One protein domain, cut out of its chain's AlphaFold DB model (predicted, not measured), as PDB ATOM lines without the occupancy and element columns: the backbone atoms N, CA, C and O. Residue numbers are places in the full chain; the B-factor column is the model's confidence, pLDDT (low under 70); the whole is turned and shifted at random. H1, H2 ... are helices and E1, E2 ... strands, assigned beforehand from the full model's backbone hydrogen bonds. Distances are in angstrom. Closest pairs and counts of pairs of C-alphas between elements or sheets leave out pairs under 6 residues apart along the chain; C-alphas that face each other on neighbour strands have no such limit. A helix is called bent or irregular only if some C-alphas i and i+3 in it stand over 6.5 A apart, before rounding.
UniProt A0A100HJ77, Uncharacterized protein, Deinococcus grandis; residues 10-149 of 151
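This is residues 10 to 149 of the 151 residues of an uncharacterized protein of Deinococcus grandis (UniProt A0A100HJ77). One strongly twisted sheet of four strands, E1 to E4, has the kinked helix H2 along one face, with H3 beside H2 near E4. Beyond the E4 edge, H4, H7, H5 and H6 make a loose cluster that reaches away from the sheet, with H5 and H6 farthest out, while H1 lies by itself. The printed part has 140 residues, with seven named helices and four named strands in the order H1 H2 E1 E2 E3 E4 H3 H4 H5 H6 H7. The sheet's order is E1 - E2 - E3 - E4, all antiparallel, and the class is mixed, helices and strands. The whole is compact, with a radius of gyration of the C-alphas of 14.9 A and spans of 44 by 34 by 26 A.

Find C-alpha 10 at (-15.192, -23.918, 62.360), where H1, residues 10 to 16, begins; it is irregular, but only just, with C-alphas 10 and 13 6.8 A apart. H2, residues 22 to 37, 18.9 A long, is irregular, with C-alphas 24 and 27 7.8 A apart, and has a kink of 52 degrees near residue 29. From C-alpha 39 at (2.301, -10.707, 38.452), E1, residues 39 to 47, runs 20.9 A and bends by 66 degrees at residue 43. Next come E2, residues 54 to 60, 20.0 A, E3, residues 67 to 71, and E4, residues 78 to 82. Then read H3, residues 97 to 104, H4, 113 to 116, H5, 122 to 126, H6, 130 to 139, 14.3 A, and H7, 143 to 147, ending at C-alpha 147 at (-18.133, -19.997, 51.661).

The strands form a meander, each the antiparallel neighbour of the one before, in three hairpins: look for N 42 and O 57 at 2.9 A, N 56 and O 69 at 3.0 A, and N 70 and O 79 at 2.8 A. H2 and H3 on one face make two layers. H2 has a height over the sheet of 9.3 A and runs along the strands, at 5 degrees to E2 on the local plane. With residues 33 to 37 alone, H2 touches H3, closest C-alphas Cys 33 and Trp 102 at 7.1 A, at a shallow tilt of 31 degrees, opposite ways. H4 touches H7, closest C-alphas Leu 116 and Gly 144 at 4.3 A. H5 and H6 are close but not clearly touching, closest C-alphas Leu 125 and Ala 133 at 5.3 A. H1 is apart from H2 and from the strands. Every O i to N i+4 pair is within hydrogen-bond range in H3, H5, H6 and H7; H1 has 2 of 3, H2 10 of 12, and H4 is too short for such a pair.

The C-alphas farthest apart, Thr 62 and Pro 130, are 46.3 A apart. The printed part has no cut. The link from E4 to H3, residues 83 to 96, is long; its residues 93 to 94 pair antiparallel with residues 80 to 81 of E4. The mean pLDDT of the printed part is 89.8, and residues 86 to 88 are under 70.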
ATOM      1  N   TRP A  10     -16.525 -23.455  62.750       76.12
ATOM      2  CA  TRP A  10     -15.192 -23.918  62.360       76.12
ATOM      3  C   TRP A  10     -14.304 -22.802  61.786       76.12
ATOM      4  O   TRP A  10     -13.086 -22.907  61.857       76.12
ATOM      5  N   LEU A  11     -14.896 -21.730  61.250       81.06
ATOM      6  CA  LEU A  11     -14.186 -20.595  60.655       81.06
ATOM      7  C   LEU A  11     -13.831 -19.527  61.702       81.06
ATOM      8  O   LEU A  11     -12.939 -18.705  61.493       81.06
ATOM      9  N   ARG A  12     -14.532 -19.533  62.840       82.88
ATOM     10  CA  ARG A  12     -14.407 -18.516  63.888       82.88
ATOM     11  C   ARG A  12     -12.977 -18.382  64.397       82.88
ATOM     12  O   ARG A  12     -12.441 -17.277  64.390       82.88
ATOM     13  N   ASP A  13     -12.358 -19.486  64.803       84.50
ATOM     14  CA  ASP A  13     -11.011 -19.457  65.379       84.50
ATOM     15  C   ASP A  13      -9.978 -18.970  64.355       84.50
ATOM     16  O   ASP A  13      -9.081 -18.196  64.689       84.50
ATOM     17  N   ASP A  14     -10.141 -19.336  63.083       87.81
ATOM     18  CA  ASP A  14      -9.282 -18.855  62.003       87.81
ATOM     19  C   ASP A  14      -9.445 -17.353  61.773       87.81
ATOM     20  O   ASP A  14      -8.447 -16.633  61.722       87.81
ATOM     21  N   LEU A  15     -10.683 -16.855  61.732       87.25
ATOM     22  CA  LEU A  15     -10.957 -15.427  61.573       87.25
ATOM     23  C   LEU A  15     -10.453 -14.596  62.755       87.25
ATOM     24  O   LEU A  15      -9.941 -13.503  62.538       87.25
ATOM     25  N   THR A  16     -10.488 -15.095  63.993       86.75
ATOM     26  CA  THR A  16      -9.915 -14.340  65.129       86.75
ATOM     27  C   THR A  16      -8.403 -14.119  65.022       86.75
ATOM     28  O   THR A  16      -7.871 -13.218  65.667       86.75
ATOM     29  N   ARG A  17      -7.703 -14.912  64.200       86.50
ATOM     30  CA  ARG A  17      -6.253 -14.800  63.965       86.50
ATOM     31  C   ARG A  17      -5.897 -13.910  62.775       86.50
ATOM     32  O   ARG A  17      -4.716 -13.665  62.532       86.50
ATOM     33  N   THR A  18      -6.895 -13.450  62.028       91.69
ATOM     34  CA  THR A  18      -6.705 -12.554  60.886       91.69
ATOM     35  C   THR A  18      -6.607 -11.093  61.314       91.69
ATOM     36  O   THR A  18      -6.996 -10.712  62.419       91.69
ATOM     37  N   ASP A  19      -6.093 -10.250  60.421       90.19
ATOM     38  CA  ASP A  19      -6.112  -8.805  60.621       90.19
ATOM     39  C   ASP A  19      -7.464  -8.243  60.156       90.19
ATOM     40  O   ASP A  19      -7.762  -8.199  58.962       90.19
ATOM     41  N   ALA A  20      -8.268  -7.760  61.105       86.94
ATOM     42  CA  ALA A  20      -9.581  -7.171  60.837       86.94
ATOM     43  C   ALA A  20      -9.536  -5.958  59.883       86.94
ATOM     44  O   ALA A  20     -10.542  -5.617  59.262       86.94
ATOM     45  N   HIS A  21      -8.381  -5.302  59.733       87.81
ATOM     46  CA  HIS A  21      -8.189  -4.179  58.816       87.81
ATOM     47  C   HIS A  21      -7.688  -4.597  57.429       87.81
ATOM     48  O   HIS A  21      -7.598  -3.750  56.534       87.81
ATOM     49  N   ALA A  22      -7.382  -5.877  57.213       88.44
ATOM     50  CA  ALA A  22      -6.924  -6.384  55.925       88.44
ATOM     51  C   ALA A  22      -7.873  -6.051  54.749       88.44
ATOM     52  O   ALA A  22      -7.372  -5.597  53.715       88.44
ATOM     53  N   PRO A  23      -9.219  -6.125  54.876       89.50
ATOM     54  CA  PRO A  23     -10.123  -5.821  53.764       89.50
ATOM     55  C   PRO A  23     -10.038  -4.367  53.283       89.50
ATOM     56  O   PRO A  23     -10.208  -4.097  52.092       89.50
ATOM     57  N   ALA A  24      -9.722  -3.424  54.181       90.31
ATOM     58  CA  ALA A  24      -9.534  -2.014  53.835       90.31
ATOM     59  C   ALA A  24      -8.255  -1.778  53.011       90.31
ATOM     60  O   ALA A  24      -8.166  -0.806  52.262       90.31
ATOM     61  N   ARG A  25      -7.270  -2.678  53.123       92.62
ATOM     62  CA  ARG A  25      -6.001  -2.615  52.389       92.62
ATOM     63  C   ARG A  25      -6.007  -3.419  51.095       92.62
ATOM     64  O   ARG A  25      -5.041  -3.307  50.347       92.62
ATOM     65  N   LEU A  26      -7.077  -4.167  50.798       94.06
ATOM     66  CA  LEU A  26      -7.150  -5.122  49.683       94.06
ATOM     67  C   LEU A  26      -6.557  -4.575  48.380       94.06
ATOM     68  O   LEU A  26      -5.663  -5.196  47.821       94.06
ATOM     69  N   THR A  27      -6.997  -3.403  47.913       94.12
ATOM     70  CA  THR A  27      -6.501  -2.820  46.654       94.12
ATOM     71  C   THR A  27      -5.004  -2.506  46.710       94.12
ATOM     72  O   THR A  27      -4.266  -2.826  45.781       94.12
ATOM     73  N   ALA A  28      -4.530  -1.905  47.805       94.75
ATOM     74  CA  ALA A  28      -3.117  -1.572  47.969       94.75
ATOM     75  C   ALA A  28      -2.248  -2.837  48.066       94.75
ATOM     76  O   ALA A  28      -1.212  -2.931  47.401       94.75
ATOM     77  N   ASP A  29      -2.699  -3.823  48.842       96.00
ATOM     78  CA  ASP A  29      -2.034  -5.112  48.994       96.00
ATOM     79  C   ASP A  29      -2.018  -5.884  47.672       96.00
ATOM     80  O   ASP A  29      -0.998  -6.465  47.320       96.00
ATOM     81  N   LEU A  30      -3.079  -5.802  46.874       96.75
ATOM     82  CA  LEU A  30      -3.166  -6.434  45.563       96.75
ATOM     83  C   LEU A  30      -2.125  -5.874  44.580       96.75
ATOM     84  O   LEU A  30      -1.372  -6.641  43.978       96.75
ATOM     85  N   HIS A  31      -2.010  -4.547  44.462       96.56
ATOM     86  CA  HIS A  31      -0.966  -3.920  43.640       96.56
ATOM     87  C   HIS A  31       0.443  -4.246  44.146       96.56
ATOM     88  O   HIS A  31       1.360  -4.483  43.352       96.56
ATOM     89  N   ARG A  32       0.625  -4.270  45.469       97.19
ATOM     90  CA  ARG A  32       1.912  -4.591  46.085       97.19
ATOM     91  C   ARG A  32       2.312  -6.046  45.837       97.19
ATOM     92  O   ARG A  32       3.449  -6.278  45.436       97.19
ATOM     93  N   CYS A  33       1.389  -6.982  46.033       97.00
ATOM     94  CA  CYS A  33       1.542  -8.414  45.780       97.00
ATOM     95  C   CYS A  33       1.928  -8.668  44.326       97.00
ATOM     96  O   CYS A  33       2.943  -9.310  44.055       97.00
ATOM     97  N   ALA A  34       1.179  -8.067  43.395       96.00
ATOM     98  CA  ALA A  34       1.439  -8.188  41.969       96.00
ATOM     99  C   ALA A  34       2.861  -7.735  41.611       96.00
ATOM    100  O   ALA A  34       3.623  -8.474  40.990       96.00
ATOM    101  N   ARG A  35       3.271  -6.563  42.100       96.88
ATOM    102  CA  ARG A  35       4.622  -6.040  41.875       96.88
ATOM    103  C   ARG A  35       5.714  -6.917  42.496       96.88
ATOM    104  O   ARG A  35       6.713  -7.180  41.838       96.88
ATOM    105  N   GLU A  36       5.558  -7.325  43.756       97.19
ATOM    106  CA  GLU A  36       6.590  -8.078  44.489       97.19
ATOM    107  C   GLU A  36       6.795  -9.490  43.933       97.19
ATOM    108  O   GLU A  36       7.914  -9.996  43.954       97.19
ATOM    109  N   LEU A  37       5.736 -10.115  43.414       95.88
ATOM    110  CA  LEU A  37       5.781 -11.488  42.913       95.88
ATOM    111  C   LEU A  37       5.903 -11.584  41.386       95.88
ATOM    112  O   LEU A  37       5.902 -12.689  40.849       95.88
ATOM    113  N   GLY A  38       5.976 -10.454  40.675       95.69
ATOM    114  CA  GLY A  38       6.059 -10.440  39.213       95.69
ATOM    115  C   GLY A  38       4.768 -10.892  38.522       95.69
ATOM    116  O   GLY A  38       4.814 -11.600  37.516       95.69
ATOM    117  N   TRP A  39       3.614 -10.499  39.061       96.19
ATOM    118  CA  TRP A  39       2.301 -10.707  38.452       96.19
ATOM    119  C   TRP A  39       1.751  -9.406  37.873       96.19
ATOM    120  O   TRP A  39       1.998  -8.309  38.371       96.19
ATOM    121  N   THR A  40       0.938  -9.554  36.839       95.44
ATOM    122  CA  THR A  40       0.197  -8.476  36.197       95.44
ATOM    123  C   THR A  40      -1.269  -8.584  36.580       95.44
ATOM    124  O   THR A  40      -1.864  -9.658  36.483       95.44
ATOM    125  N   LEU A  41      -1.862  -7.467  36.992       95.44
ATOM    126  CA  LEU A  41      -3.300  -7.359  37.216       95.44
ATOM    127  C   LEU A  41      -4.009  -7.204  35.869       95.44
ATOM    128  O   LEU A  41      -3.642  -6.338  35.074       95.44
ATOM    129  N   ILE A  42      -5.007  -8.042  35.610       92.88
ATOM    130  CA  ILE A  42      -5.792  -8.014  34.373       92.88
ATOM    131  C   ILE A  42      -7.142  -7.356  34.661       92.88
ATOM    132  O   ILE A  42      -7.897  -7.825  35.510       92.88
ATOM    133  N   GLY A  43      -7.448  -6.262  33.963       88.69
ATOM    134  CA  GLY A  43      -8.654  -5.476  34.230       88.69
ATOM    135  C   GLY A  43      -8.573  -4.741  35.570       88.69
ATOM    136  O   GLY A  43      -7.542  -4.150  35.889       88.69
ATOM    137  N   GLY A  44      -9.653  -4.770  36.350       87.62
ATOM    138  CA  GLY A  44      -9.715  -4.140  37.669       87.62
ATOM    139  C   GLY A  44     -10.547  -4.950  38.657       87.62
ATOM    140  O   GLY A  44     -11.254  -5.876  38.267       87.62
ATOM    141  N   LEU A  45     -10.453  -4.574  39.933       91.00
ATOM    142  CA  LEU A  45     -11.161  -5.234  41.024       91.00
ATOM    143  C   LEU A  45     -12.664  -5.004  40.851       91.00
ATOM    144  O   LEU A  45     -13.133  -3.866  40.936       91.00
ATOM    145  N   HIS A  46     -13.418  -6.073  40.619       89.69
ATOM    146  CA  HIS A  46     -14.864  -6.016  40.413       89.69
ATOM    147  C   HIS A  46     -15.606  -6.679  41.568       89.69
ATOM    148  O   HIS A  46     -15.107  -7.615  42.181       89.69
ATOM    149  N   ILE A  47     -16.815  -6.206  41.857       89.50
ATOM    150  CA  ILE A  47     -17.733  -6.875  42.781       89.50
ATOM    151  C   ILE A  47     -18.693  -7.704  41.938       89.50
ATOM    152  O   ILE A  47     -19.344  -7.174  41.037       89.50
ATOM    153  N   ASP A  48     -18.760  -9.002  42.210       84.00
ATOM    154  CA  ASP A  48     -19.752  -9.875  41.604       84.00
ATOM    155  C   ASP A  48     -21.146  -9.496  42.146       84.00
ATOM    156  O   ASP A  48     -21.368  -9.544  43.356       84.00
ATOM    157  N   PRO A  49     -22.098  -9.093  41.288       76.69
ATOM    158  CA  PRO A  49     -23.382  -8.566  41.743       76.69
ATOM    159  C   PRO A  49     -24.305  -9.636  42.340       76.69
ATOM    160  O   PRO A  49     -25.284  -9.286  42.994       76.69
ATOM    161  N   LEU A  50     -24.032 -10.922  42.100       78.06
ATOM    162  CA  LEU A  50     -24.846 -12.028  42.607       78.06
ATOM    163  C   LEU A  50     -24.366 -12.506  43.975       78.06
ATOM    164  O   LEU A  50     -25.170 -12.984  44.769       78.06
ATOM    165  N   THR A  51     -23.065 -12.407  44.227       79.00
ATOM    166  CA  THR A  51     -22.415 -13.001  45.405       79.00
ATOM    167  C   THR A  51     -21.791 -11.963  46.329       79.00
ATOM    168  O   THR A  51     -21.426 -12.290  47.447       79.00
ATOM    169  N   GLY A  52     -21.637 -10.714  45.880       82.81
ATOM    170  CA  GLY A  52     -20.934  -9.661  46.615       82.81
ATOM    171  C   GLY A  52     -19.409  -9.809  46.600       82.81
ATOM    172  O   GLY A  52     -18.704  -8.843  46.879       82.81
ATOM    173  N   VAL A  53     -18.873 -10.965  46.204       90.50
ATOM    174  CA  VAL A  53     -17.436 -11.269  46.219       90.50
ATOM    175  C   VAL A  53     -16.644 -10.306  45.353       90.50
ATOM    176  O   VAL A  53     -16.993 -10.027  44.203       90.50
ATOM    177  N   ARG A  54     -15.510  -9.850  45.882       92.94
ATOM    178  CA  ARG A  54     -14.547  -9.052  45.124       92.94
ATOM    179  C   ARG A  54     -13.637  -9.970  44.319       92.94
ATOM    180  O   ARG A  54     -12.956 -10.818  44.886       92.94
ATOM    181  N   GLY A  55     -13.611  -9.799  43.005       93.62
ATOM    182  CA  GLY A  55     -12.794 -10.574  42.082       93.62
ATOM    183  C   GLY A  55     -11.701  -9.736  41.428       93.62
ATOM    184  O   GLY A  55     -11.938  -8.594  41.047       93.62
ATOM    185  N   GLN A  56     -10.517 -10.317  41.247       95.38
ATOM    186  CA  GLN A  56      -9.451  -9.738  40.426       95.38
ATOM    187  C   GLN A  56      -8.688 -10.844  39.702       95.38
ATOM    188  O   GLN A  56      -8.215 -11.784  40.333       95.38
ATOM    189  N   SER A  57      -8.496 -10.696  38.395       95.75
ATOM    190  CA  SER A  57      -7.622 -11.577  37.621       95.75
ATOM    191  C   SER A  57      -6.152 -11.169  37.733       95.75
ATOM    192  O   SER A  57      -5.820  -9.983  37.634       95.75
ATOM    193  N   LEU A  58      -5.261 -12.144  37.893       96.06
ATOM    194  CA  LEU A  58      -3.811 -11.969  37.909       96.06
ATOM    195  C   LEU A  58      -3.155 -12.974  36.961       96.06
ATOM    196  O   LEU A  58      -3.515 -14.149  36.942       96.06
ATOM    197  N   ARG A  59      -2.138 -12.535  36.221       95.38
ATOM    198  CA  ARG A  59      -1.339 -13.406  35.345       95.38
ATOM    199  C   ARG A  59       0.157 -13.270  35.650       95.38
ATOM    200  O   ARG A  59       0.606 -12.139  35.837       95.38
ATOM    201  N   PRO A  60       0.950 -14.356  35.672       93.75
ATOM    202  CA  PRO A  60       2.400 -14.252  35.823       93.75
ATOM    203  C   PRO A  60       3.025 -13.483  34.653       93.75
ATOM    204  O   PRO A  60       2.653 -13.704  33.497       93.75
ATOM    205  N   ALA A  61       4.009 -12.623  34.921       88.50
ATOM    206  CA  ALA A  61       4.693 -11.859  33.873       88.50
ATOM    207  C   ALA A  61       5.531 -12.745  32.930       88.50
ATOM    208  O   ALA A  61       5.702 -12.420  31.759       88.50
ATOM    209  N   THR A  62       6.028 -13.881  33.418       85.50
ATOM    210  CA  THR A  62       6.890 -14.810  32.667       85.50
ATOM    211  C   THR A  62       6.115 -15.844  31.843       85.50
ATOM    212  O   THR A  62       6.690 -16.841  31.415       85.50
ATOM    213  N   GLY A  63       4.814 -15.628  31.627       75.56
ATOM    214  CA  GLY A  63       3.918 -16.620  31.031       75.56
ATOM    215  C   GLY A  63       3.430 -17.644  32.061       75.56
ATOM    216  O   GLY A  63       4.145 -18.015  32.989       75.56
ATOM    217  N   GLY A  64       2.172 -18.063  31.929       84.88
ATOM    218  CA  GLY A  64       1.511 -18.979  32.858       84.88
ATOM    219  C   GLY A  64      -0.007 -18.821  32.843       84.88
ATOM    220  O   GLY A  64      -0.536 -17.920  32.185       84.88
ATOM    221  N   ALA A  65      -0.694 -19.707  33.564       89.56
ATOM    222  CA  ALA A  65      -2.143 -19.646  33.708       89.56
ATOM    223  C   ALA A  65      -2.557 -18.393  34.492       89.56
ATOM    224  O   ALA A  65      -1.922 -18.013  35.478       89.56
ATOM    225  N   GLU A  66      -3.626 -17.750  34.032       94.56
ATOM    226  CA  GLU A  66      -4.273 -16.675  34.771       94.56
ATOM    227  C   GLU A  66      -5.062 -17.268  35.938       94.56
ATOM    228  O   GLU A  66      -5.761 -18.269  35.788       94.56
ATOM    229  N   VAL A  67      -4.954 -16.633  37.099       95.56
ATOM    230  CA  VAL A  67      -5.728 -16.989  38.285       95.56
ATOM    231  C   VAL A  67      -6.650 -15.839  38.635       95.56
ATOM    232  O   VAL A  67      -6.315 -14.671  38.434       95.56
ATOM    233  N   LYS A  68      -7.804 -16.158  39.201       95.25
ATOM    234  CA  LYS A  68      -8.714 -15.168  39.760       95.25
ATOM    235  C   LYS A  68      -8.613 -15.220  41.274       95.25
ATOM    236  O   LYS A  68      -8.833 -16.262  41.876       95.25
ATOM    237  N   LEU A  69      -8.261 -14.099  41.889       96.25
ATOM    238  CA  LEU A  69      -8.405 -13.894  43.323       96.25
ATOM    239  C   LEU A  69      -9.873 -13.586  43.620       96.25
ATOM    240  O   LEU A  69     -10.471 -12.738  42.955       96.25
ATOM    241  N   LEU A  70     -10.422 -14.262  44.622       95.31
ATOM    242  CA  LEU A  70     -11.732 -14.013  45.209       95.31
ATOM    243  C   LEU A  70     -11.518 -13.546  46.645       95.31
ATOM    244  O   LEU A  70     -10.891 -14.262  47.417       95.31
ATOM    245  N   ALA A  71     -12.015 -12.369  47.003       94.88
ATOM    246  CA  ALA A  71     -11.965 -11.837  48.358       94.88
ATOM    247  C   ALA A  71     -13.380 -11.674  48.912       94.88
ATOM    248  O   ALA A  71     -14.253 -11.084  48.262       94.88
ATOM    249  N   HIS A  72     -13.576 -12.188  50.122       90.94
ATOM    250  CA  HIS A  72     -14.813 -12.031  50.867       90.94
ATOM    251  C   HIS A  72     -15.048 -10.552  51.210       90.94
ATOM    252  O   HIS A  72     -14.096  -9.787  51.399       90.94
ATOM    253  N   THR A  73     -16.307 -10.120  51.257       82.69
ATOM    254  CA  THR A  73     -16.645  -8.714  51.539       82.69
ATOM    255  C   THR A  73     -16.626  -8.381  53.012       82.69
ATOM    256  O   THR A  73     -16.225  -7.276  53.379       82.69
ATOM    257  N   ASP A  74     -17.035  -9.336  53.835       82.25
ATOM    258  CA  ASP A  74     -17.283  -9.109  55.257       82.25
ATOM    259  C   ASP A  74     -16.138  -9.618  56.129       82.25
ATOM    260  O   ASP A  74     -16.005  -9.223  57.286       82.25
ATOM    261  N   TRP A  75     -15.268 -10.460  55.561       88.50
ATOM    262  CA  TRP A  75     -14.187 -11.113  56.285       88.50
ATOM    263  C   TRP A  75     -12.851 -10.964  55.558       88.50
ATOM    264  O   TRP A  75     -12.817 -10.921  54.328       88.50
ATOM    265  N   PRO A  76     -11.728 -10.928  56.293       92.38
ATOM    266  CA  PRO A  76     -10.369 -10.973  55.743       92.38
ATOM    267  C   PRO A  76     -10.018 -12.377  55.224       92.38
ATOM    268  O   PRO A  76      -9.058 -13.011  55.662       92.38
ATOM    269  N   LEU A  77     -10.821 -12.872  54.286       94.31
ATOM    270  CA  LEU A  77     -10.739 -14.196  53.688       94.31
ATOM    271  C   LEU A  77     -10.613 -14.052  52.173       94.31
ATOM    272  O   LEU A  77     -11.346 -13.280  51.553       94.31
ATOM    273  N   LEU A  78      -9.688 -14.796  51.571       96.44
ATOM    274  CA  LEU A  78      -9.556 -14.867  50.120       96.44
ATOM    275  C   LEU A  78      -9.192 -16.269  49.637       96.44
ATOM    276  O   LEU A  78      -8.720 -17.109  50.398       96.44
ATOM    277  N   ALA A  79      -9.401 -16.513  48.351       97.19
ATOM    278  CA  ALA A  79      -8.995 -17.732  47.669       97.19
ATOM    279  C   ALA A  79      -8.601 -17.429  46.221       97.19
ATOM    280  O   ALA A  79      -8.807 -16.322  45.718       97.19
ATOM    281  N   PHE A  80      -8.042 -18.429  45.547       96.44
ATOM    282  CA  PHE A  80      -7.684 -18.354  44.137       96.44
ATOM    283  C   PHE A  80      -8.456 -19.403  43.355       96.44
ATOM    284  O   PHE A  80      -8.631 -20.519  43.838       96.44
ATOM    285  N   THR A  81      -8.878 -19.070  42.143       95.38
ATOM    286  CA  THR A  81      -9.523 -19.996  41.210       95.38
ATOM    287  C   THR A  81      -8.881 -19.897  39.836       95.38
ATOM    288  O   THR A  81      -8.129 -18.959  39.552       95.38
ATOM    289  N   ASP A  82      -9.180 -20.856  38.965       91.69
ATOM    290  CA  ASP A  82      -8.892 -20.707  37.540       91.69
ATOM    291  C   ASP A  82      -9.696 -19.517  36.985       91.69
ATOM    292  O   ASP A  82     -10.910 -19.423  37.188       91.69
ATOM    293  N   ALA A  83      -9.020 -18.575  36.320       88.38
ATOM    294  CA  ALA A  83      -9.674 -17.405  35.735       88.38
ATOM    295  C   ALA A  83     -10.513 -17.741  34.492       88.38
ATOM    296  O   ALA A  83     -11.398 -16.972  34.117       88.38
ATOM    297  N   THR A  84     -10.233 -18.877  33.856       86.31
ATOM    298  CA  THR A  84     -10.901 -19.343  32.636       86.31
ATOM    299  C   THR A  84     -12.052 -20.305  32.900       86.31
ATOM    300  O   THR A  84     -12.708 -20.720  31.944       86.31
ATOM    301  N   HIS A  85     -12.319 -20.651  34.168       80.69
ATOM    302  CA  HIS A  85     -13.328 -21.648  34.514       80.69
ATOM    303  C   HIS A  85     -14.712 -21.280  33.955       80.69
ATOM    304  O   HIS A  85     -15.288 -20.261  34.355       80.69
ATOM    305  N   PRO A  86     -15.275 -22.101  33.048       62.84
ATOM    306  CA  PRO A  86     -16.598 -21.865  32.512       62.84
ATOM    307  C   PRO A  86     -17.636 -22.442  33.475       62.84
ATOM    308  O   PRO A  86     -17.786 -23.656  33.600       62.84
ATOM    309  N   GLY A  87     -18.412 -21.591  34.138       65.94
ATOM    310  CA  GLY A  87     -19.542 -22.093  34.905       65.94
ATOM    311  C   GLY A  87     -20.169 -21.096  35.860       65.94
ATOM    312  O   GLY A  87     -19.642 -20.008  36.087       65.94
ATOM    313  N   PRO A  88     -21.312 -21.482  36.448       69.62
ATOM    314  CA  PRO A  88     -21.945 -20.712  37.501       69.62
ATOM    315  C   PRO A  88     -21.234 -20.876  38.849       69.62
ATOM    316  O   PRO A  88     -21.673 -20.233  39.793       69.62
ATOM    317  N   THR A  89     -20.205 -21.728  38.964       82.19
ATOM    318  CA  THR A  89     -19.390 -21.973  40.169       82.19
ATOM    319  C   THR A  89     -18.069 -21.211  40.112       82.19
ATOM    320  O   THR A  89     -17.628 -20.792  39.045       82.19
ATOM    321  N   PHE A  90     -17.426 -21.043  41.264       82.69
ATOM    322  CA  PHE A  90     -16.077 -20.488  41.363       82.69
ATOM    323  C   PHE A  90     -14.990 -21.551  41.186       82.69
ATOM    324  O   PHE A  90     -13.944 -21.260  40.613       82.69
ATOM    325  N   ALA A  91     -15.234 -22.769  41.674       80.31
ATOM    326  CA  ALA A  91     -14.297 -23.885  41.557       80.31
ATOM    327  C   ALA A  91     -13.960 -24.184  40.082       80.31
ATOM    328  O   ALA A  91     -14.881 -24.115  39.275       80.31
ATOM    329  N   PRO A  92     -12.716 -24.580  39.738       92.50
ATOM    330  CA  PRO A  92     -11.720 -25.134  40.651       92.50
ATOM    331  C   PRO A  92     -10.933 -24.071  41.426       92.50
ATOM    332  O   PRO A  92     -10.386 -23.126  40.855       92.50
ATOM    333  N   TYR A  93     -10.837 -24.277  42.742       95.69
ATOM    334  CA  TYR A  93      -9.951 -23.522  43.621       95.69
ATOM    335  C   TYR A  93      -8.510 -24.005  43.465       95.69
ATOM    336  O   TYR A  93      -8.247 -25.203  43.357       95.69
ATOM    337  N   LEU A  94      -7.575 -23.065  43.468       96.56
ATOM    338  CA  LEU A  94      -6.158 -23.279  43.214       96.56
ATOM    339  C   LEU A  94      -5.328 -22.863  44.430       96.56
ATOM    340  O   LEU A  94      -5.722 -21.994  45.205       96.56
ATOM    341  N   ASN A  95      -4.130 -23.437  44.549       95.25
ATOM    342  CA  ASN A  95      -3.117 -22.993  45.505       95.25
ATOM    343  C   ASN A  95      -1.858 -22.517  44.759       95.25
ATOM    344  O   ASN A  95      -0.921 -23.300  44.604       95.25
ATOM    345  N   PRO A  96      -1.822 -21.269  44.263       94.06
ATOM    346  CA  PRO A  96      -0.601 -20.652  43.751       94.06
ATOM    347  C   PRO A  96       0.332 -20.299  44.929       94.06
ATOM    348  O   PRO A  96       0.143 -19.253  45.553       94.06
ATOM    349  N   PRO A  97       1.366 -21.106  45.252       90.88
ATOM    350  CA  PRO A  97       1.972 -21.089  46.589       90.88
ATOM    351  C   PRO A  97       2.620 -19.749  46.957       90.88
ATOM    352  O   PRO A  97       2.536 -19.314  48.102       90.88
ATOM    353  N   GLY A  98       3.221 -19.065  45.977       93.75
ATOM    354  CA  GLY A  98       3.809 -17.739  46.173       93.75
ATOM    355  C   GLY A  98       2.771 -16.662  46.502       93.75
ATOM    356  O   GLY A  98       3.005 -15.847  47.388       93.75
ATOM    357  N   LEU A  99       1.608 -16.690  45.838       95.44
ATOM    358  CA  LEU A  99       0.502 -15.779  46.144       95.44
ATOM    359  C   LEU A  99      -0.090 -16.121  47.515       95.44
ATOM    360  O   LEU A  99      -0.170 -15.246  48.373       95.44
ATOM    361  N   THR A 100      -0.432 -17.391  47.752       96.12
ATOM    362  CA  THR A 100      -0.995 -17.868  49.024       96.12
ATOM    363  C   THR A 100      -0.135 -17.445  50.215       96.12
ATOM    364  O   THR A 100      -0.629 -16.800  51.140       96.12
ATOM    365  N   ALA A 101       1.170 -17.728  50.171       96.88
ATOM    366  CA  ALA A 101       2.089 -17.371  51.247       96.88
ATOM    367  C   ALA A 101       2.156 -15.853  51.485       96.88
ATOM    368  O   ALA A 101       2.191 -15.413  52.633       96.88
ATOM    369  N   TRP A 102       2.138 -15.045  50.422       97.38
ATOM    370  CA  TRP A 102       2.234 -13.588  50.524       97.38
ATOM    371  C   TRP A 102       1.046 -12.957  51.260       97.38
ATOM    372  O   TRP A 102       1.239 -12.016  52.041       97.38
ATOM    373  N   TRP A 103      -0.163 -13.474  51.024       97.00
ATOM    374  CA  TRP A 103      -1.390 -12.993  51.663       97.00
ATOM    375  C   TRP A 103      -1.516 -13.484  53.108       97.00
ATOM    376  O   TRP A 103      -1.845 -12.685  53.987       97.00
ATOM    377  N   LEU A 104      -1.162 -14.748  53.377       95.31
ATOM    378  CA  LEU A 104      -1.170 -15.314  54.733       95.31
ATOM    379  C   LEU A 104      -0.310 -14.492  55.705       95.31
ATOM    380  O   LEU A 104      -0.771 -14.123  56.784       95.31
ATOM    381  N   VAL A 105       0.916 -14.114  55.314       95.31
ATOM    382  CA  VAL A 105       1.809 -13.312  56.181       95.31
ATOM    383  C   VAL A 105       1.319 -11.878  56.425       95.31
ATOM    384  O   VAL A 105       1.900 -11.160  57.236       95.31
ATOM    385  N   ARG A 106       0.266 -11.441  55.727       94.25
ATOM    386  CA  ARG A 106      -0.346 -10.107  55.853       94.25
ATOM    387  C   ARG A 106      -1.719 -10.137  56.517       94.25
ATOM    388  O   ARG A 106      -2.454  -9.154  56.449       94.25
ATOM    389  N   GLY A 107      -2.034 -11.245  57.183       93.12
ATOM    390  CA  GLY A 107      -3.214 -11.365  58.028       93.12
ATOM    391  C   GLY A 107      -4.492 -11.702  57.270       93.12
ATOM    392  O   GLY A 107      -5.567 -11.511  57.825       93.12
ATOM    393  N   TRP A 108      -4.393 -12.200  56.035       95.62
ATOM    394  CA  TRP A 108      -5.531 -12.796  55.336       95.62
ATOM    395  C   TRP A 108      -5.632 -14.285  55.643       95.62
ATOM    396  O   TRP A 108      -4.620 -14.983  55.690       95.62
ATOM    397  N   LEU A 109      -6.856 -14.787  55.774       95.19
ATOM    398  CA  LEU A 109      -7.134 -16.214  55.746       95.19
ATOM    399  C   LEU A 109      -7.201 -16.690  54.295       95.19
ATOM    400  O   LEU A 109      -7.980 -16.168  53.499       95.19
ATOM    401  N   VAL A 110      -6.401 -17.705  53.969       95.56
ATOM    402  CA  VAL A 110      -6.444 -18.393  52.674       95.56
ATOM    403  C   VAL A 110      -6.714 -19.874  52.932       95.56
ATOM    404  O   VAL A 110      -5.776 -20.593  53.288       95.56
ATOM    405  N   PRO A 111      -7.976 -20.334  52.837       93.94
ATOM    406  CA  PRO A 111      -8.311 -21.728  53.096       93.94
ATOM    407  C   PRO A 111      -7.612 -22.677  52.117       93.94
ATOM    408  O   PRO A 111      -7.312 -22.318  50.977       93.94
ATOM    409  N   ASP A 112      -7.375 -23.911  52.563       93.00
ATOM    410  CA  ASP A 112      -6.756 -24.937  51.729       93.00
ATOM    411  C   ASP A 112      -7.597 -25.226  50.473       93.00
ATOM    412  O   ASP A 112      -8.814 -25.410  50.537       93.00
ATOM    413  N   ALA A 113      -6.936 -25.296  49.316       95.12
ATOM    414  CA  ALA A 113      -7.614 -25.490  48.040       95.12
ATOM    415  C   ALA A 113      -8.276 -26.873  47.925       95.12
ATOM    416  O   ALA A 113      -9.329 -26.989  47.296       95.12
ATOM    417  N   ALA A 114      -7.705 -27.927  48.523       94.94
ATOM    418  CA  ALA A 114      -8.328 -29.251  48.502       94.94
ATOM    419  C   ALA A 114      -9.591 -29.270  49.371       94.94
ATOM    420  O   ALA A 114     -10.609 -29.831  48.960       94.94
ATOM    421  N   TRP A 115      -9.564 -28.591  50.520       93.00
ATOM    422  CA  TRP A 115     -10.752 -28.386  51.344       93.00
ATOM    423  C   TRP A 115     -11.828 -27.570  50.612       93.00
ATOM    424  O   TRP A 115     -12.988 -27.985  50.599       93.00
ATOM    425  N   LEU A 116     -11.451 -26.465  49.953       94.56
ATOM    426  CA  LEU A 116     -12.378 -25.607  49.201       94.56
ATOM    427  C   LEU A 116     -13.063 -26.356  48.056       94.56
ATOM    428  O   LEU A 116     -14.257 -26.171  47.849       94.56
ATOM    429  N   ASN A 117     -12.334 -27.222  47.349       95.00
ATOM    430  CA  ASN A 117     -12.884 -28.072  46.289       95.00
ATOM    431  C   ASN A 117     -13.664 -29.289  46.822       95.00
ATOM    432  O   ASN A 117     -14.257 -30.031  46.039       95.00
ATOM    433  N   GLY A 118     -13.656 -29.523  48.137       93.50
ATOM    434  CA  GLY A 118     -14.365 -30.630  48.762       93.50
ATOM    435  C   GLY A 118     -15.883 -30.500  48.634       93.50
ATOM    436  O   GLY A 118     -16.445 -29.402  48.599       93.50
ATOM    437  N   THR A 119     -16.564 -31.644  48.593       92.38
ATOM    438  CA  THR A 119     -18.027 -31.697  48.660       92.38
ATOM    439  C   THR A 119     -18.501 -31.228  50.041       92.38
ATOM    440  O   THR A 119     -17.966 -31.712  51.041       92.38
ATOM    441  N   PRO A 120     -19.503 -30.332  50.121       90.38
ATOM    442  CA  PRO A 120     -20.110 -29.944  51.387       90.38
ATOM    443  C   PRO A 120     -20.667 -31.156  52.125       90.38
ATOM    444  O   PRO A 120     -21.381 -31.980  51.540       90.38
ATOM    445  N   ASP A 121     -20.363 -31.258  53.412       88.69
ATOM    446  CA  ASP A 121     -20.949 -32.285  54.258       88.69
ATOM    447  C   ASP A 121     -22.314 -31.843  54.809       88.69
ATOM    448  O   ASP A 121     -22.881 -30.807  54.451       88.69
ATOM    449  N   ARG A 122     -22.909 -32.678  55.661       85.44
ATOM    450  CA  ARG A 122     -24.206 -32.367  56.258       85.44
ATOM    451  C   ARG A 122     -24.151 -31.135  57.166       85.44
ATOM    452  O   ARG A 122     -25.107 -30.370  57.147       85.44
ATOM    453  N   ALA A 123     -23.080 -30.951  57.933       84.50
ATOM    454  CA  ALA A 123     -22.956 -29.815  58.839       84.50
ATOM    455  C   ALA A 123     -22.855 -28.502  58.053       84.50
ATOM    456  O   ALA A 123     -23.517 -27.534  58.418       84.50
ATOM    457  N   ASP A 124     -22.126 -28.503  56.932       85.62
ATOM    458  CA  ASP A 124     -22.074 -27.361  56.011       85.62
ATOM    459  C   ASP A 124     -23.485 -26.996  55.508       85.62
ATOM    460  O   ASP A 124     -23.907 -25.840  55.523       85.62
ATOM    461  N   LEU A 125     -24.256 -27.999  55.080       85.62
ATOM    462  CA  LEU A 125     -25.571 -27.786  54.471       85.62
ATOM    463  C   LEU A 125     -26.671 -27.441  55.481       85.62
ATOM    464  O   LEU A 125     -27.593 -26.703  55.131       85.62
ATOM    465  N   ASP A 126     -26.586 -27.950  56.709       85.00
ATOM    466  CA  ASP A 126     -27.548 -27.665  57.781       85.00
ATOM    467  C   ASP A 126     -27.442 -26.197  58.261       85.00
ATOM    468  O   ASP A 126     -28.386 -25.664  58.845       85.00
ATOM    469  N   CYS A 127     -26.332 -25.511  57.956       80.06
ATOM    470  CA  CYS A 127     -26.148 -24.074  58.186       80.06
ATOM    471  C   CYS A 127     -26.769 -23.176  57.096       80.06
ATOM    472  O   CYS A 127     -26.722 -21.951  57.221       80.06
ATOM    473  N   LEU A 128     -27.348 -23.751  56.037       81.00
ATOM    474  CA  LEU A 128     -27.964 -23.011  54.933       81.00
ATOM    475  C   LEU A 128     -29.497 -23.081  54.984       81.00
ATOM    476  O   LEU A 128     -30.070 -24.063  55.462       81.00
ATOM    477  N   PRO A 129     -30.208 -22.093  54.405       83.75
ATOM    478  CA  PRO A 129     -31.639 -22.221  54.165       83.75
ATOM    479  C   PRO A 129     -31.956 -23.499  53.361       83.75
ATOM    480  O   PRO A 129     -31.225 -23.816  52.416       83.75
ATOM    481  N   PRO A 130     -33.067 -24.216  53.635       79.94
ATOM    482  CA  PRO A 130     -33.362 -25.499  52.985       79.94
ATOM    483  C   PRO A 130     -33.377 -25.451  51.448       79.94
ATOM    484  O   PRO A 130     -32.942 -26.394  50.783       79.94
ATOM    485  N   GLY A 131     -33.850 -24.339  50.870       83.69
ATOM    486  CA  GLY A 131     -33.829 -24.113  49.420       83.69
ATOM    487  C   GLY A 131     -32.410 -24.001  48.861       83.69
ATOM    488  O   GLY A 131     -32.103 -24.613  47.837       83.69
ATOM    489  N   THR A 132     -31.528 -23.301  49.574       84.69
ATOM    490  CA  THR A 132     -30.112 -23.153  49.227       84.69
ATOM    491  C   THR A 132     -29.374 -24.479  49.330       84.69
ATOM    492  O   THR A 132     -28.677 -24.850  48.392       84.69
ATOM    493  N   ALA A 133     -29.577 -25.247  50.406       85.62
ATOM    494  CA  ALA A 133     -28.944 -26.556  50.569       85.62
ATOM    495  C   ALA A 133     -29.334 -27.535  49.443       85.62
ATOM    496  O   ALA A 133     -28.492 -28.265  48.914       85.62
ATOM    497  N   LYS A 134     -30.611 -27.530  49.029       86.44
ATOM    498  CA  LYS A 134     -31.080 -28.317  47.877       86.44
ATOM    499  C   LYS A 134     -30.447 -27.837  46.566       86.44
ATOM    500  O   LYS A 134     -30.023 -28.672  45.768       86.44
ATOM    501  N   GLY A 135     -30.375 -26.522  46.356       86.19
ATOM    502  CA  GLY A 135     -29.730 -25.913  45.190       86.19
ATOM    503  C   GLY A 135     -28.244 -26.259  45.099       86.19
ATOM    504  O   GLY A 135     -27.800 -26.736  44.060       86.19
ATOM    505  N   ALA A 136     -27.511 -26.133  46.205       86.81
ATOM    506  CA  ALA A 136     -26.095 -26.469  46.308       86.81
ATOM    507  C   ALA A 136     -25.812 -27.918  45.898       86.81
ATOM    508  O   ALA A 136     -24.931 -28.172  45.079       86.81
ATOM    509  N   ARG A 137     -26.615 -28.870  46.401       85.31
ATOM    510  CA  ARG A 137     -26.516 -30.287  46.009       85.31
ATOM    511  C   ARG A 137     -26.799 -30.496  44.524       85.31
ATOM    512  O   ARG A 137     -26.093 -31.258  43.875       85.31
ATOM    513  N   HIS A 138     -27.836 -29.850  43.993       86.44
ATOM    514  CA  HIS A 138     -28.229 -30.010  42.592       86.44
ATOM    515  C   HIS A 138     -27.197 -29.426  41.621       86.44
ATOM    516  O   HIS A 138     -26.955 -30.003  40.565       86.44
ATOM    517  N   LEU A 139     -26.586 -28.300  41.989       85.75
ATOM    518  CA  LEU A 139     -25.607 -27.581  41.176       85.75
ATOM    519  C   LEU A 139     -24.168 -28.071  41.383       85.75
ATOM    520  O   LEU A 139     -23.262 -27.556  40.735       85.75
ATOM    521  N   GLY A 140     -23.949 -29.041  42.277       87.50
ATOM    522  CA  GLY A 140     -22.620 -29.573  42.572       87.50
ATOM    523  C   GLY A 140     -21.683 -28.541  43.199       87.50
ATOM    524  O   GLY A 140     -20.489 -28.553  42.915       87.50
ATOM    525  N   TRP A 141     -22.213 -27.629  44.019       90.88
ATOM    526  CA  TRP A 141     -21.405 -26.614  44.695       90.88
ATOM    527  C   TRP A 141     -20.417 -27.240  45.671       90.88
ATOM    528  O   TRP A 141     -20.749 -28.161  46.420       90.88
ATOM    529  N   THR A 142     -19.203 -26.703  45.663       92.94
ATOM    530  CA  THR A 142     -18.127 -27.064  46.584       92.94
ATOM    531  C   THR A 142     -18.250 -26.296  47.901       92.94
ATOM    532  O   THR A 142     -19.012 -25.330  48.005       92.94
ATOM    533  N   ARG A 143     -17.479 -26.681  48.923       92.56
ATOM    534  CA  ARG A 143     -17.390 -25.913  50.178       92.56
ATOM    535  C   ARG A 143     -16.976 -24.464  49.942       92.56
ATOM    536  O   ARG A 143     -17.537 -23.567  50.563       92.56
ATOM    537  N   GLY A 144     -16.051 -24.228  49.014       92.50
ATOM    538  CA  GLY A 144     -15.665 -22.878  48.627       92.50
ATOM    539  C   GLY A 144     -16.816 -22.109  47.984       92.50
ATOM    540  O   GLY A 144     -17.031 -20.949  48.316       92.50
ATOM    541  N   ASP A 145     -17.600 -22.737  47.101       91.25
ATOM    542  CA  ASP A 145     -18.780 -22.073  46.525       91.25
ATOM    543  C   ASP A 145     -19.774 -21.637  47.605       91.25
ATOM    544  O   ASP A 145     -20.340 -20.558  47.493       91.25
ATOM    545  N   LEU A 146     -19.970 -22.433  48.658       89.44
ATOM    546  CA  LEU A 146     -20.809 -22.026  49.789       89.44
ATOM    547  C   LEU A 146     -20.192 -20.854  50.561       89.44
ATOM    548  O   LEU A 146     -20.873 -19.857  50.801       89.44
ATOM    549  N   LEU A 147     -18.901 -20.969  50.882       89.06
ATOM    550  CA  LEU A 147     -18.133 -19.997  51.661       89.06
ATOM    551  C   LEU A 147     -17.993 -18.629  51.002       89.06
ATOM    552  O   LEU A 147     -17.776 -17.660  51.703       89.06
ATOM    553  N   PHE A 148     -18.054 -18.539  49.679       89.19
ATOM    554  CA  PHE A 148     -17.974 -17.256  48.980       89.19
ATOM    555  C   PHE A 148     -19.344 -16.756  48.502       89.19
ATOM    556  O   PHE A 148     -19.413 -15.725  47.849       89.19
ATOM    557  N   ARG A 149     -20.447 -17.476  48.739       85.56
ATOM    558  CA  ARG A 149     -21.781 -17.065  48.245       85.56
ATOM    559  C   ARG A 149     -22.800 -16.786  49.332       85.56
ATOM    560  O   ARG A 149     -23.752 -16.057  49.066       85.56
TER     561      ARG A 149